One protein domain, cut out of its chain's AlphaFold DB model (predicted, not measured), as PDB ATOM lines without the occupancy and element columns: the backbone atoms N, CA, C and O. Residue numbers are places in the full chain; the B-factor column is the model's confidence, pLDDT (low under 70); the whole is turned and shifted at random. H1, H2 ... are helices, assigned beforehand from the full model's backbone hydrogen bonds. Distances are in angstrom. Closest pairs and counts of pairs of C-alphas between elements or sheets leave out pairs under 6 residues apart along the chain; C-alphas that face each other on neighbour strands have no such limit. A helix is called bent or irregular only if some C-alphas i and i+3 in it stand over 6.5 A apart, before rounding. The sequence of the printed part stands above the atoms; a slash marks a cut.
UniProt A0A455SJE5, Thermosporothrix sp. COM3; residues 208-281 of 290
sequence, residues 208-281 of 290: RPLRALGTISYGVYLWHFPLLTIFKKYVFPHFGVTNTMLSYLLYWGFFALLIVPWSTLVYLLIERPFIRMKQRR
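What this domain is: This is residues 208 to 281 of the 290 residues of a protein of Thermosporothrix sp. COM3 (UniProt A0A455SJE5). A long helical hairpin, H2 folding back into H3a at a steep angle, runs on at one end into the arm H3b, whose residues 272 to 281 stick out free. The short helix H1 juts to one side of the hairpin, next to the beginning of H2. The printed part has 74 residues with three named helices, in the order H1, H2, H3, and no named strand; the class is all helix. The whole is loose, with a radius of gyration of the C-alphas of 15.4 A, and spans 55 by 26 by 14 A.

Where its parts are: H1, residues 208 to 215, begins with C-alpha 208 at (10.131, -54.929, 27.308) and is 10.5 A long. H2, residues 217 to 239, is 28.8 A long; it is irregular, with C-alphas 222 and 225 7.2 A apart, and has a kink of 51 degrees near residue 231. By its hydrogen bonds H3, residues 244 to 281, was assigned as one helix, but it is bent: C-alphas 269 and 272 are 6.7 A apart. Its arm H3a, residues 244 to 269, is 36.3 A long, and H3b, residues 272 to 281, is 14.6 A long and ends with C-alpha 281 at (23.531, -28.703, 26.785).

How they stand to each other: H2 and H3a form a helical hairpin and touch, their closest C-alphas being those of Gly 219 and Ser 263, 4.7 A apart. They run opposite ways at a steep tilt of 44 degrees. H1 and H2 meet only through their link. H1 and H3a are near each other, with 6 pairs of C-alphas within 10 A. H3a and H3b stand at a shallow tilt of 34 degrees, only just short of steep. H3b is apart from H1 and H2. Every O i to N i+4 pair is within hydrogen-bond range in H1 and H3b, against 13 of 19 in H2 and 20 of 22 in H3a.

The domain as a whole: The two C-alphas farthest apart, those of Thr 242 and Arg 281, are 54.8 A apart. Without residues 272 to 281, which stand free, the body spans 38 by 23 by 14 A. Both links, H1 to H2 and H2 to H3, are tight, and the printed part has no cut. The mean pLDDT of the printed part is 91.4, and no printed residue is under 70.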
ATOM      1  N   ARG A 208      10.558 -56.334  27.454       92.38
ATOM      2  CA  ARG A 208      10.131 -54.929  27.308       92.38
ATOM      3  C   ARG A 208       9.427 -54.370  28.554       92.38
ATOM      4  O   ARG A 208       9.796 -53.264  28.946       92.38
ATOM      5  N   PRO A 209       8.486 -55.085  29.204       89.31
ATOM      6  CA  PRO A 209       7.838 -54.593  30.419       89.31
ATOM      7  C   PRO A 209       8.824 -54.397  31.570       89.31
ATOM      8  O   PRO A 209       8.768 -53.383  32.256       89.31
ATOM      9  N   LEU A 210       9.772 -55.322  31.743       89.75
ATOM     10  CA  LEU A 210      10.757 -55.245  32.817       89.75
ATOM     11  C   LEU A 210      11.748 -54.093  32.595       89.75
ATOM     12  O   LEU A 210      12.068 -53.366  33.532       89.75
ATOM     13  N   ARG A 211      12.156 -53.843  31.344       90.44
ATOM     14  CA  ARG A 211      12.946 -52.652  30.983       90.44
ATOM     15  C   ARG A 211      12.178 -51.347  31.184       90.44
ATOM     16  O   ARG A 211      12.756 -50.366  31.653       90.44
ATOM     17  N   ALA A 212      10.889 -51.321  30.844       89.38
ATOM     18  CA  ALA A 212      10.038 -50.158  31.086       89.38
ATOM     19  C   ALA A 212       9.909 -49.877  32.590       89.38
ATOM     20  O   ALA A 212      10.109 -48.741  33.014       89.38
ATOM     21  N   LEU A 213       9.690 -50.917  33.400       90.75
ATOM     22  CA  LEU A 213       9.667 -50.812  34.858       90.75
ATOM     23  C   LEU A 213      11.016 -50.325  35.410       90.75
ATOM     24  O   LEU A 213      11.048 -49.442  36.261       90.75
ATOM     25  N   GLY A 214      12.131 -50.830  34.875       90.12
ATOM     26  CA  GLY A 214      13.478 -50.364  35.210       90.12
ATOM     27  C   GLY A 214      13.700 -48.880  34.895       90.12
ATOM     28  O   GLY A 214      14.369 -48.186  35.655       90.12
ATOM     29  N   THR A 215      13.079 -48.367  33.829       90.69
ATOM     30  CA  THR A 215      13.172 -46.951  33.432       90.69
ATOM     31  C   THR A 215      12.490 -46.022  34.439       90.69
ATOM     32  O   THR A 215      12.996 -44.936  34.694       90.69
ATOM     33  N   ILE A 216      11.376 -46.453  35.038       93.12
ATOM     34  CA  ILE A 216      10.635 -45.688  36.058       93.12
ATOM     35  C   ILE A 216      10.987 -46.110  37.494       93.12
ATOM     36  O   ILE A 216      10.310 -45.712  38.443       93.12
ATOM     37  N   SER A 217      12.015 -46.948  37.668       91.12
ATOM     38  CA  SER A 217      12.339 -47.596  38.948       91.12
ATOM     39  C   SER A 217      12.617 -46.602  40.072       91.12
ATOM     40  O   SER A 217      12.217 -46.849  41.207       91.12
ATOM     41  N   TYR A 218      13.230 -45.457  39.757       87.81
ATOM     42  CA  TYR A 218      13.468 -44.386  40.722       87.81
ATOM     43  C   TYR A 218      12.159 -43.774  41.239       87.81
ATOM     44  O   TYR A 218      11.966 -43.674  42.450       87.81
ATOM     45  N   GLY A 219      11.223 -43.445  40.344       90.25
ATOM     46  CA  GLY A 219       9.896 -42.957  40.724       90.25
ATOM     47  C   GLY A 219       9.125 -43.975  41.570       90.25
ATOM     48  O   GLY A 219       8.555 -43.613  42.599       90.25
ATOM     49  N   VAL A 220       9.182 -45.259  41.198       92.56
ATOM     50  CA  VAL A 220       8.572 -46.345  41.982       92.56
ATOM     51  C   VAL A 220       9.204 -46.426  43.372       92.56
ATOM     52  O   VAL A 220       8.488 -46.453  44.371       92.56
ATOM     53  N   TYR A 221      10.534 -46.404  43.466       89.00
ATOM     54  CA  TYR A 221      11.252 -46.389  44.740       89.00
ATOM     55  C   TYR A 221      10.852 -45.192  45.612       89.00
ATOM     56  O   TYR A 221      10.583 -45.366  46.798       89.00
ATOM     57  N   LEU A 222      10.725 -44.000  45.032       87.56
ATOM     58  CA  LEU A 222      10.383 -42.792  45.774       87.56
ATOM     59  C   LEU A 222       8.945 -42.819  46.316       87.56
ATOM     60  O   LEU A 222       8.698 -42.449  47.464       87.56
ATOM     61  N   TRP A 223       7.990 -43.251  45.490       90.69
ATOM     62  CA  TRP A 223       6.565 -43.092  45.783       90.69
ATOM     63  C   TRP A 223       5.894 -44.331  46.369       90.69
ATOM     64  O   TRP A 223       4.833 -44.192  46.978       90.69
ATOM     65  N   HIS A 224       6.477 -45.530  46.243       91.25
ATOM     66  CA  HIS A 224       5.803 -46.743  46.717       91.25
ATOM     67  C   HIS A 224       5.499 -46.690  48.221       91.25
ATOM     68  O   HIS A 224       4.366 -46.938  48.617       91.25
ATOM     69  N   PHE A 225       6.471 -46.323  49.060       89.56
ATOM     70  CA  PHE A 225       6.310 -46.313  50.514       89.56
ATOM     71  C   PHE A 225       5.231 -45.329  51.015       89.56
ATOM     72  O   PHE A 225       4.314 -45.776  51.717       89.56
ATOM     73  N   PRO A 226       5.260 -44.023  50.668       90.56
ATOM     74  CA  PRO A 226       4.231 -43.089  51.126       90.56
ATOM     75  C   PRO A 226       2.841 -43.456  50.595       90.56
ATOM     76  O   PRO A 226       1.872 -43.425  51.353       90.56
ATOM     77  N   LEU A 227       2.731 -43.874  49.327       92.12
ATOM     78  CA  LEU A 227       1.445 -44.250  48.738       92.12
ATOM     79  C   LEU A 227       0.877 -45.529  49.360       92.12
ATOM     80  O   LEU A 227      -0.314 -45.573  49.660       92.12
ATOM     81  N   LEU A 228       1.707 -46.544  49.625       92.25
ATOM     82  CA  LEU A 228       1.275 -47.752  50.338       92.25
ATOM     83  C   LEU A 228       0.866 -47.447  51.782       92.25
ATOM     84  O   LEU A 228      -0.067 -48.062  52.294       92.25
ATOM     85  N   THR A 229       1.516 -46.483  52.433       91.25
ATOM     86  CA  THR A 229       1.156 -46.054  53.792       91.25
ATOM     87  C   THR A 229      -0.197 -45.341  53.811       91.25
ATOM     88  O   THR A 229      -1.044 -45.642  54.654       91.25
ATOM     89  N   ILE A 230      -0.436 -44.447  52.846       92.94
ATOM     90  CA  ILE A 230      -1.736 -43.794  52.633       92.94
ATOM     91  C   ILE A 230      -2.813 -44.841  52.344       92.94
ATOM     92  O   ILE A 230      -3.871 -44.818  52.971       92.94
ATOM     93  N   PHE A 231      -2.530 -45.793  51.453       93.56
ATOM     94  CA  PHE A 231      -3.439 -46.888  51.141       93.56
ATOM     95  C   PHE A 231      -3.792 -47.695  52.389       93.56
ATOM     96  O   PHE A 231      -4.970 -47.827  52.711       93.56
ATOM     97  N   LYS A 232      -2.788 -48.157  53.142       92.94
ATOM     98  CA  LYS A 232      -2.974 -48.931  54.377       92.94
ATOM     99  C   LYS A 232      -3.826 -48.192  55.412       92.94
ATOM    100  O   LYS A 232      -4.635 -48.822  56.082       92.94
ATOM    101  N   LYS A 233      -3.631 -46.878  55.565       92.50
ATOM    102  CA  LYS A 233      -4.312 -46.079  56.595       92.50
ATOM    103  C   LYS A 233      -5.726 -45.660  56.195       92.50
ATOM    104  O   LYS A 233      -6.616 -45.702  57.035       92.50
ATOM    105  N   TYR A 234      -5.926 -45.239  54.948       93.75
ATOM    106  CA  TYR A 234      -7.162 -44.568  54.534       93.75
ATOM    107  C   TYR A 234      -8.019 -45.376  53.572       93.75
ATOM    108  O   TYR A 234      -9.219 -45.170  53.548       93.75
ATOM    109  N   VAL A 235      -7.458 -46.288  52.780       92.56
ATOM    110  CA  VAL A 235      -8.221 -46.989  51.730       92.56
ATOM    111  C   VAL A 235      -8.471 -48.440  52.127       92.56
ATOM    112  O   VAL A 235      -9.606 -48.902  52.099       92.56
ATOM    113  N   PHE A 236      -7.433 -49.139  52.582       93.44
ATOM    114  CA  PHE A 236      -7.479 -50.547  52.959       93.44
ATOM    115  C   PHE A 236      -8.580 -50.891  53.987       93.44
ATOM    116  O   PHE A 236      -9.285 -51.876  53.763       93.44
ATOM    117  N   PRO A 237      -8.820 -50.094  55.056       93.56
ATOM    118  CA  PRO A 237      -9.859 -50.412  56.042       93.56
ATOM    119  C   PRO A 237     -11.282 -50.450  55.466       93.56
ATOM    120  O   PRO A 237     -12.120 -51.183  55.980       93.56
ATOM    121  N   HIS A 238     -11.552 -49.720  54.376       92.88
ATOM    122  CA  HIS A 238     -12.879 -49.664  53.751       92.88
ATOM    123  C   HIS A 238     -13.275 -50.977  53.073       92.88
ATOM    124  O   HIS A 238     -14.460 -51.228  52.874       92.88
ATOM    125  N   PHE A 239     -12.306 -51.832  52.735       90.31
ATOM    126  CA  PHE A 239     -12.600 -53.143  52.164       90.31
ATOM    127  C   PHE A 239     -13.057 -54.158  53.220       90.31
ATOM    128  O   PHE A 239     -13.604 -55.193  52.851       90.31
ATOM    129  N   GLY A 240     -12.821 -53.904  54.517       88.44
ATOM    130  CA  GLY A 240     -13.208 -54.821  55.600       88.44
ATOM    131  C   GLY A 240     -12.600 -56.227  55.484       88.44
ATOM    132  O   GLY A 240     -13.132 -57.183  56.043       88.44
ATOM    133  N   VAL A 241     -11.508 -56.381  54.728       90.12
ATOM    134  CA  VAL A 241     -10.919 -57.685  54.408       90.12
ATOM    135  C   VAL A 241     -10.049 -58.175  55.559       90.12
ATOM    136  O   VAL A 241      -9.062 -57.543  55.925       90.12
ATOM    137  N   THR A 242     -10.378 -59.358  56.074       86.25
ATOM    138  CA  THR A 242      -9.576 -60.083  57.073       86.25
ATOM    139  C   THR A 242      -8.725 -61.195  56.457       86.25
ATOM    140  O   THR A 242      -7.773 -61.666  57.074       86.25
ATOM    141  N   ASN A 243      -9.032 -61.620  55.224       91.69
ATOM    142  CA  ASN A 243      -8.294 -62.669  54.528       91.69
ATOM    143  C   ASN A 243      -6.917 -62.164  54.056       91.69
ATOM    144  O   ASN A 243      -6.813 -61.199  53.294       91.69
ATOM    145  N   THR A 244      -5.854 -62.863  54.456       89.19
ATOM    146  CA  THR A 244      -4.464 -62.508  54.142       89.19
ATOM    147  C   THR A 244      -4.165 -62.499  52.641       89.19
ATOM    148  O   THR A 244      -3.514 -61.580  52.149       89.19
ATOM    149  N   MET A 245      -4.646 -63.490  51.886       91.31
ATOM    150  CA  MET A 245      -4.394 -63.580  50.444       91.31
ATOM    151  C   MET A 245      -5.075 -62.432  49.700       91.31
ATOM    152  O   MET A 245      -4.444 -61.767  48.878       91.31
ATOM    153  N   LEU A 246      -6.334 -62.150  50.038       91.94
ATOM    154  CA  LEU A 246      -7.065 -61.029  49.453       91.94
ATOM    155  C   LEU A 246      -6.416 -59.687  49.820       91.94
ATOM    156  O   LEU A 246      -6.305 -58.807  48.970       91.94
ATOM    157  N   SER A 247      -5.893 -59.563  51.042       92.00
ATOM    158  CA  SER A 247      -5.115 -58.393  51.461       92.00
ATOM    159  C   SER A 247      -3.902 -58.176  50.553       92.00
ATOM    160  O   SER A 247      -3.718 -57.080  50.028       92.00
ATOM    161  N   TYR A 248      -3.104 -59.220  50.300       91.69
ATOM    162  CA  TYR A 248      -1.955 -59.137  49.392       91.69
ATOM    163  C   TYR A 248      -2.357 -58.778  47.960       91.69
ATOM    164  O   TYR A 248      -1.695 -57.947  47.340       91.69
ATOM    165  N   LEU A 249      -3.442 -59.359  47.443       95.06
ATOM    166  CA  LEU A 249      -3.956 -59.028  46.113       95.06
ATOM    167  C   LEU A 249      -4.352 -57.551  46.011       95.06
ATOM    168  O   LEU A 249      -4.028 -56.910  45.016       95.06
ATOM    169  N   LEU A 250      -4.979 -56.990  47.049       94.81
ATOM    170  CA  LEU A 250      -5.317 -55.566  47.098       94.81
ATOM    171  C   LEU A 250      -4.066 -54.675  47.111       94.81
ATOM    172  O   LEU A 250      -4.029 -53.684  46.387       94.81
ATOM    173  N   TYR A 251      -3.022 -55.034  47.867       94.56
ATOM    174  CA  TYR A 251      -1.753 -54.293  47.862       94.56
ATOM    175  C   TYR A 251      -1.056 -54.333  46.495       94.56
ATOM    176  O   TYR A 251      -0.622 -53.293  45.999       94.56
ATOM    177  N   TRP A 252      -0.973 -55.506  45.861       94.75
ATOM    178  CA  TRP A 252      -0.393 -55.640  44.521       94.75
ATOM    179  C   TRP A 252      -1.235 -54.938  43.452       94.75
ATOM    180  O   TRP A 252      -0.678 -54.300  42.559       94.75
ATOM    181  N   GLY A 253      -2.562 -54.996  43.574       95.31
ATOM    182  CA  GLY A 253      -3.489 -54.249  42.730       95.31
ATOM    183  C   GLY A 253      -3.277 -52.744  42.859       95.31
ATOM    184  O   GLY A 253      -3.111 -52.062  41.854       95.31
ATOM    185  N   PHE A 254      -3.181 -52.223  44.084       95.00
ATOM    186  CA  PHE A 254      -2.885 -50.812  44.336       95.00
ATOM    187  C   PHE A 254      -1.514 -50.401  43.776       95.00
ATOM    188  O   PHE A 254      -1.385 -49.359  43.131       95.00
ATOM    189  N   PHE A 255      -0.489 -51.238  43.958       94.62
ATOM    190  CA  PHE A 255       0.836 -51.009  43.382       94.62
ATOM    191  C   PHE A 255       0.774 -50.899  41.849       94.62
ATOM    192  O   PHE A 255       1.267 -49.928  41.271       94.62
ATOM    193  N   ALA A 256       0.127 -51.857  41.186       94.38
ATOM    194  CA  ALA A 256       0.042 -51.901  39.731       94.38
ATOM    195  C   ALA A 256      -0.853 -50.797  39.141       94.38
ATOM    196  O   ALA A 256      -0.518 -50.243  38.098       94.38
ATOM    197  N   LEU A 257      -1.973 -50.469  39.794       95.00
ATOM    198  CA  LEU A 257      -2.989 -49.550  39.264       95.00
ATOM    199  C   LEU A 257      -2.765 -48.086  39.648       95.00
ATOM    200  O   LEU A 257      -3.275 -47.207  38.960       95.00
ATOM    201  N   LEU A 258      -2.025 -47.805  40.724       94.62
ATOM    202  CA  LEU A 258      -1.788 -46.432  41.176       94.62
ATOM    203  C   LEU A 258      -0.308 -46.078  41.241       94.62
ATOM    204  O   LEU A 258       0.088 -45.070  40.663       94.62
ATOM    205  N   ILE A 259       0.533 -46.903  41.867       94.69
ATOM    206  CA  ILE A 259       1.950 -46.547  42.063       94.69
ATOM    207  C   ILE A 259       2.709 -46.541  40.735       94.69
ATOM    208  O   ILE A 259       3.447 -45.593  40.460       94.69
ATOM    209  N   VAL A 260       2.519 -47.555  39.889       94.81
ATOM    210  CA  VAL A 260       3.178 -47.626  38.575       94.81
ATOM    211  C   VAL A 260       2.725 -46.483  37.648       94.81
ATOM    212  O   VAL A 260       3.601 -45.781  37.129       94.81
ATOM    213  N   PRO A 261       1.417 -46.199  37.467       95.62
ATOM    214  CA  PRO A 261       0.973 -45.047  36.683       95.62
ATOM    215  C   PRO A 261       1.446 -43.713  37.256       95.62
ATOM    216  O   PRO A 261       1.948 -42.884  36.502       95.62
ATOM    217  N   TRP A 262       1.376 -43.523  38.577       95.19
ATOM    218  CA  TRP A 262       1.871 -42.311  39.233       95.19
ATOM    219  C   TRP A 262       3.363 -42.090  38.969       95.19
ATOM    220  O   TRP A 262       3.771 -41.021  38.524       95.19
ATOM    221  N   SER A 263       4.173 -43.134  39.147       94.19
ATOM    222  CA  SER A 263       5.616 -43.088  38.880       94.19
ATOM    223  C   SER A 263       5.910 -42.807  37.406       94.19
ATOM    224  O   SER A 263       6.836 -42.069  37.083       94.19
ATOM    225  N   THR A 264       5.089 -43.340  36.499       94.44
ATOM    226  CA  THR A 264       5.195 -43.071  35.059       94.44
ATOM    227  C   THR A 264       4.861 -41.614  34.736       94.44
ATOM    228  O   THR A 264       5.571 -40.987  33.952       94.44
ATOM    229  N   LEU A 265       3.816 -41.049  35.348       94.81
ATOM    230  CA  LEU A 265       3.448 -39.641  35.176       94.81
ATOM    231  C   LEU A 265       4.563 -38.717  35.667       94.81
ATOM    232  O   LEU A 265       4.976 -37.824  34.930       94.81
ATOM    233  N   VAL A 266       5.104 -38.971  36.861       93.31
ATOM    234  CA  VAL A 266       6.242 -38.216  37.407       93.31
ATOM    235  C   VAL A 266       7.456 -38.318  36.483       93.31
ATOM    236  O   VAL A 266       8.058 -37.300  36.141       93.31
ATOM    237  N   TYR A 267       7.774 -39.519  35.994       92.31
ATOM    238  CA  TYR A 267       8.868 -39.717  35.048       92.31
ATOM    239  C   TYR A 267       8.671 -38.917  33.750       92.31
ATOM    240  O   TYR A 267       9.596 -38.269  33.258       92.31
ATOM    241  N   LEU A 268       7.466 -38.934  33.176       92.38
ATOM    242  CA  LEU A 268       7.178 -38.257  31.910       92.38
ATOM    243  C   LEU A 268       7.135 -36.731  32.041       92.38
ATOM    244  O   LEU A 268       7.594 -36.048  31.124       92.38
ATOM    245  N   LEU A 269       6.588 -36.215  33.144       93.62
ATOM    246  CA  LEU A 269       6.382 -34.782  33.365       93.62
ATOM    247  C   LEU A 269       7.603 -34.087  33.970       93.62
ATOM    248  O   LEU A 269       7.816 -32.909  33.700       93.62
ATOM    249  N   ILE A 270       8.403 -34.797  34.771       91.06
ATOM    250  CA  ILE A 270       9.523 -34.215  35.516       91.06
ATOM    251  C   ILE A 270      10.847 -34.813  35.046       91.06
ATOM    252  O   ILE A 270      11.676 -34.105  34.488       91.06
ATOM    253  N   GLU A 271      11.073 -36.115  35.200       88.81
ATOM    254  CA  GLU A 271      12.416 -36.675  34.971       88.81
ATOM    255  C   GLU A 271      12.862 -36.565  33.502       88.81
ATOM    256  O   GLU A 271      13.970 -36.116  33.191       88.81
ATOM    257  N   ARG A 272      11.979 -36.917  32.563       89.56
ATOM    258  CA  ARG A 272      12.292 -36.969  31.130       89.56
ATOM    259  C   ARG A 272      12.629 -35.592  30.529       89.56
ATOM    260  O   ARG A 272      13.603 -35.529  29.768       89.56
ATOM    261  N   PRO A 273      11.902 -34.493  30.818       89.81
ATOM    262  CA  PRO A 273      12.289 -33.151  30.378       89.81
ATOM    263  C   PRO A 273      13.679 -32.728  30.860       89.81
ATOM    264  O   PRO A 273      14.494 -32.281  30.052       89.81
ATOM    265  N   PHE A 274      13.996 -32.940  32.139       88.44
ATOM    266  CA  PHE A 274      15.282 -32.531  32.708       88.44
ATOM    267  C   PHE A 274      16.457 -33.334  32.131       88.44
ATOM    268  O   PHE A 274      17.497 -32.759  31.794       88.44
ATOM    269  N   ILE A 275      16.286 -34.644  31.915       86.38
ATOM    270  CA  ILE A 275      17.296 -35.477  31.243       86.38
ATOM    271  C   ILE A 275      17.564 -34.962  29.821       86.38
ATOM    272  O   ILE A 275      18.723 -34.838  29.411       86.38
ATOM    273  N   ARG A 276      16.511 -34.609  29.071       88.50
ATOM    274  CA  ARG A 276      16.637 -34.053  27.712       88.50
ATOM    275  C   ARG A 276      17.358 -32.707  27.700       88.50
ATOM    276  O   ARG A 276      18.216 -32.494  26.846       88.50
ATOM    277  N   MET A 277      17.063 -31.823  28.655       88.81
ATOM    278  CA  MET A 277      17.752 -30.533  28.790       88.81
ATOM    279  C   MET A 277      19.256 -30.716  29.031       88.81
ATOM    280  O   MET A 277      20.067 -30.062  28.374       88.81
ATOM    281  N   LYS A 278      19.642 -31.649  29.913       84.75
ATOM    282  CA  LYS A 278      21.054 -31.971  30.184       84.75
ATOM    283  C   LYS A 278      21.767 -32.531  28.949       84.75
ATOM    284  O   LYS A 278      22.896 -32.140  28.662       84.75
ATOM    285  N   GLN A 279      21.118 -33.432  28.210       85.69
ATOM    286  CA  GLN A 279      21.686 -34.010  26.987       85.69
ATOM    287  C   GLN A 279      21.884 -32.967  25.885       85.69
ATOM    288  O   GLN A 279      22.885 -33.030  25.172       85.69
ATOM    289  N   ARG A 280      20.958 -32.009  25.757       84.31
ATOM    290  CA  ARG A 280      21.065 -30.911  24.793       84.31
ATOM    291  C   ARG A 280      22.255 -29.999  25.105       84.31
ATOM    292  O   ARG A 280      23.093 -29.826  24.231       84.31
ATOM    293  N   ARG A 281      22.388 -29.534  26.353       83.12
ATOM    294  CA  ARG A 281      23.531 -28.703  26.785       83.12
ATOM    295  C   ARG A 281      24.876 -29.386  26.529       83.12
ATOM    296  O   ARG A 281      25.752 -28.797  25.920       83.12
TER     297      ARG A 281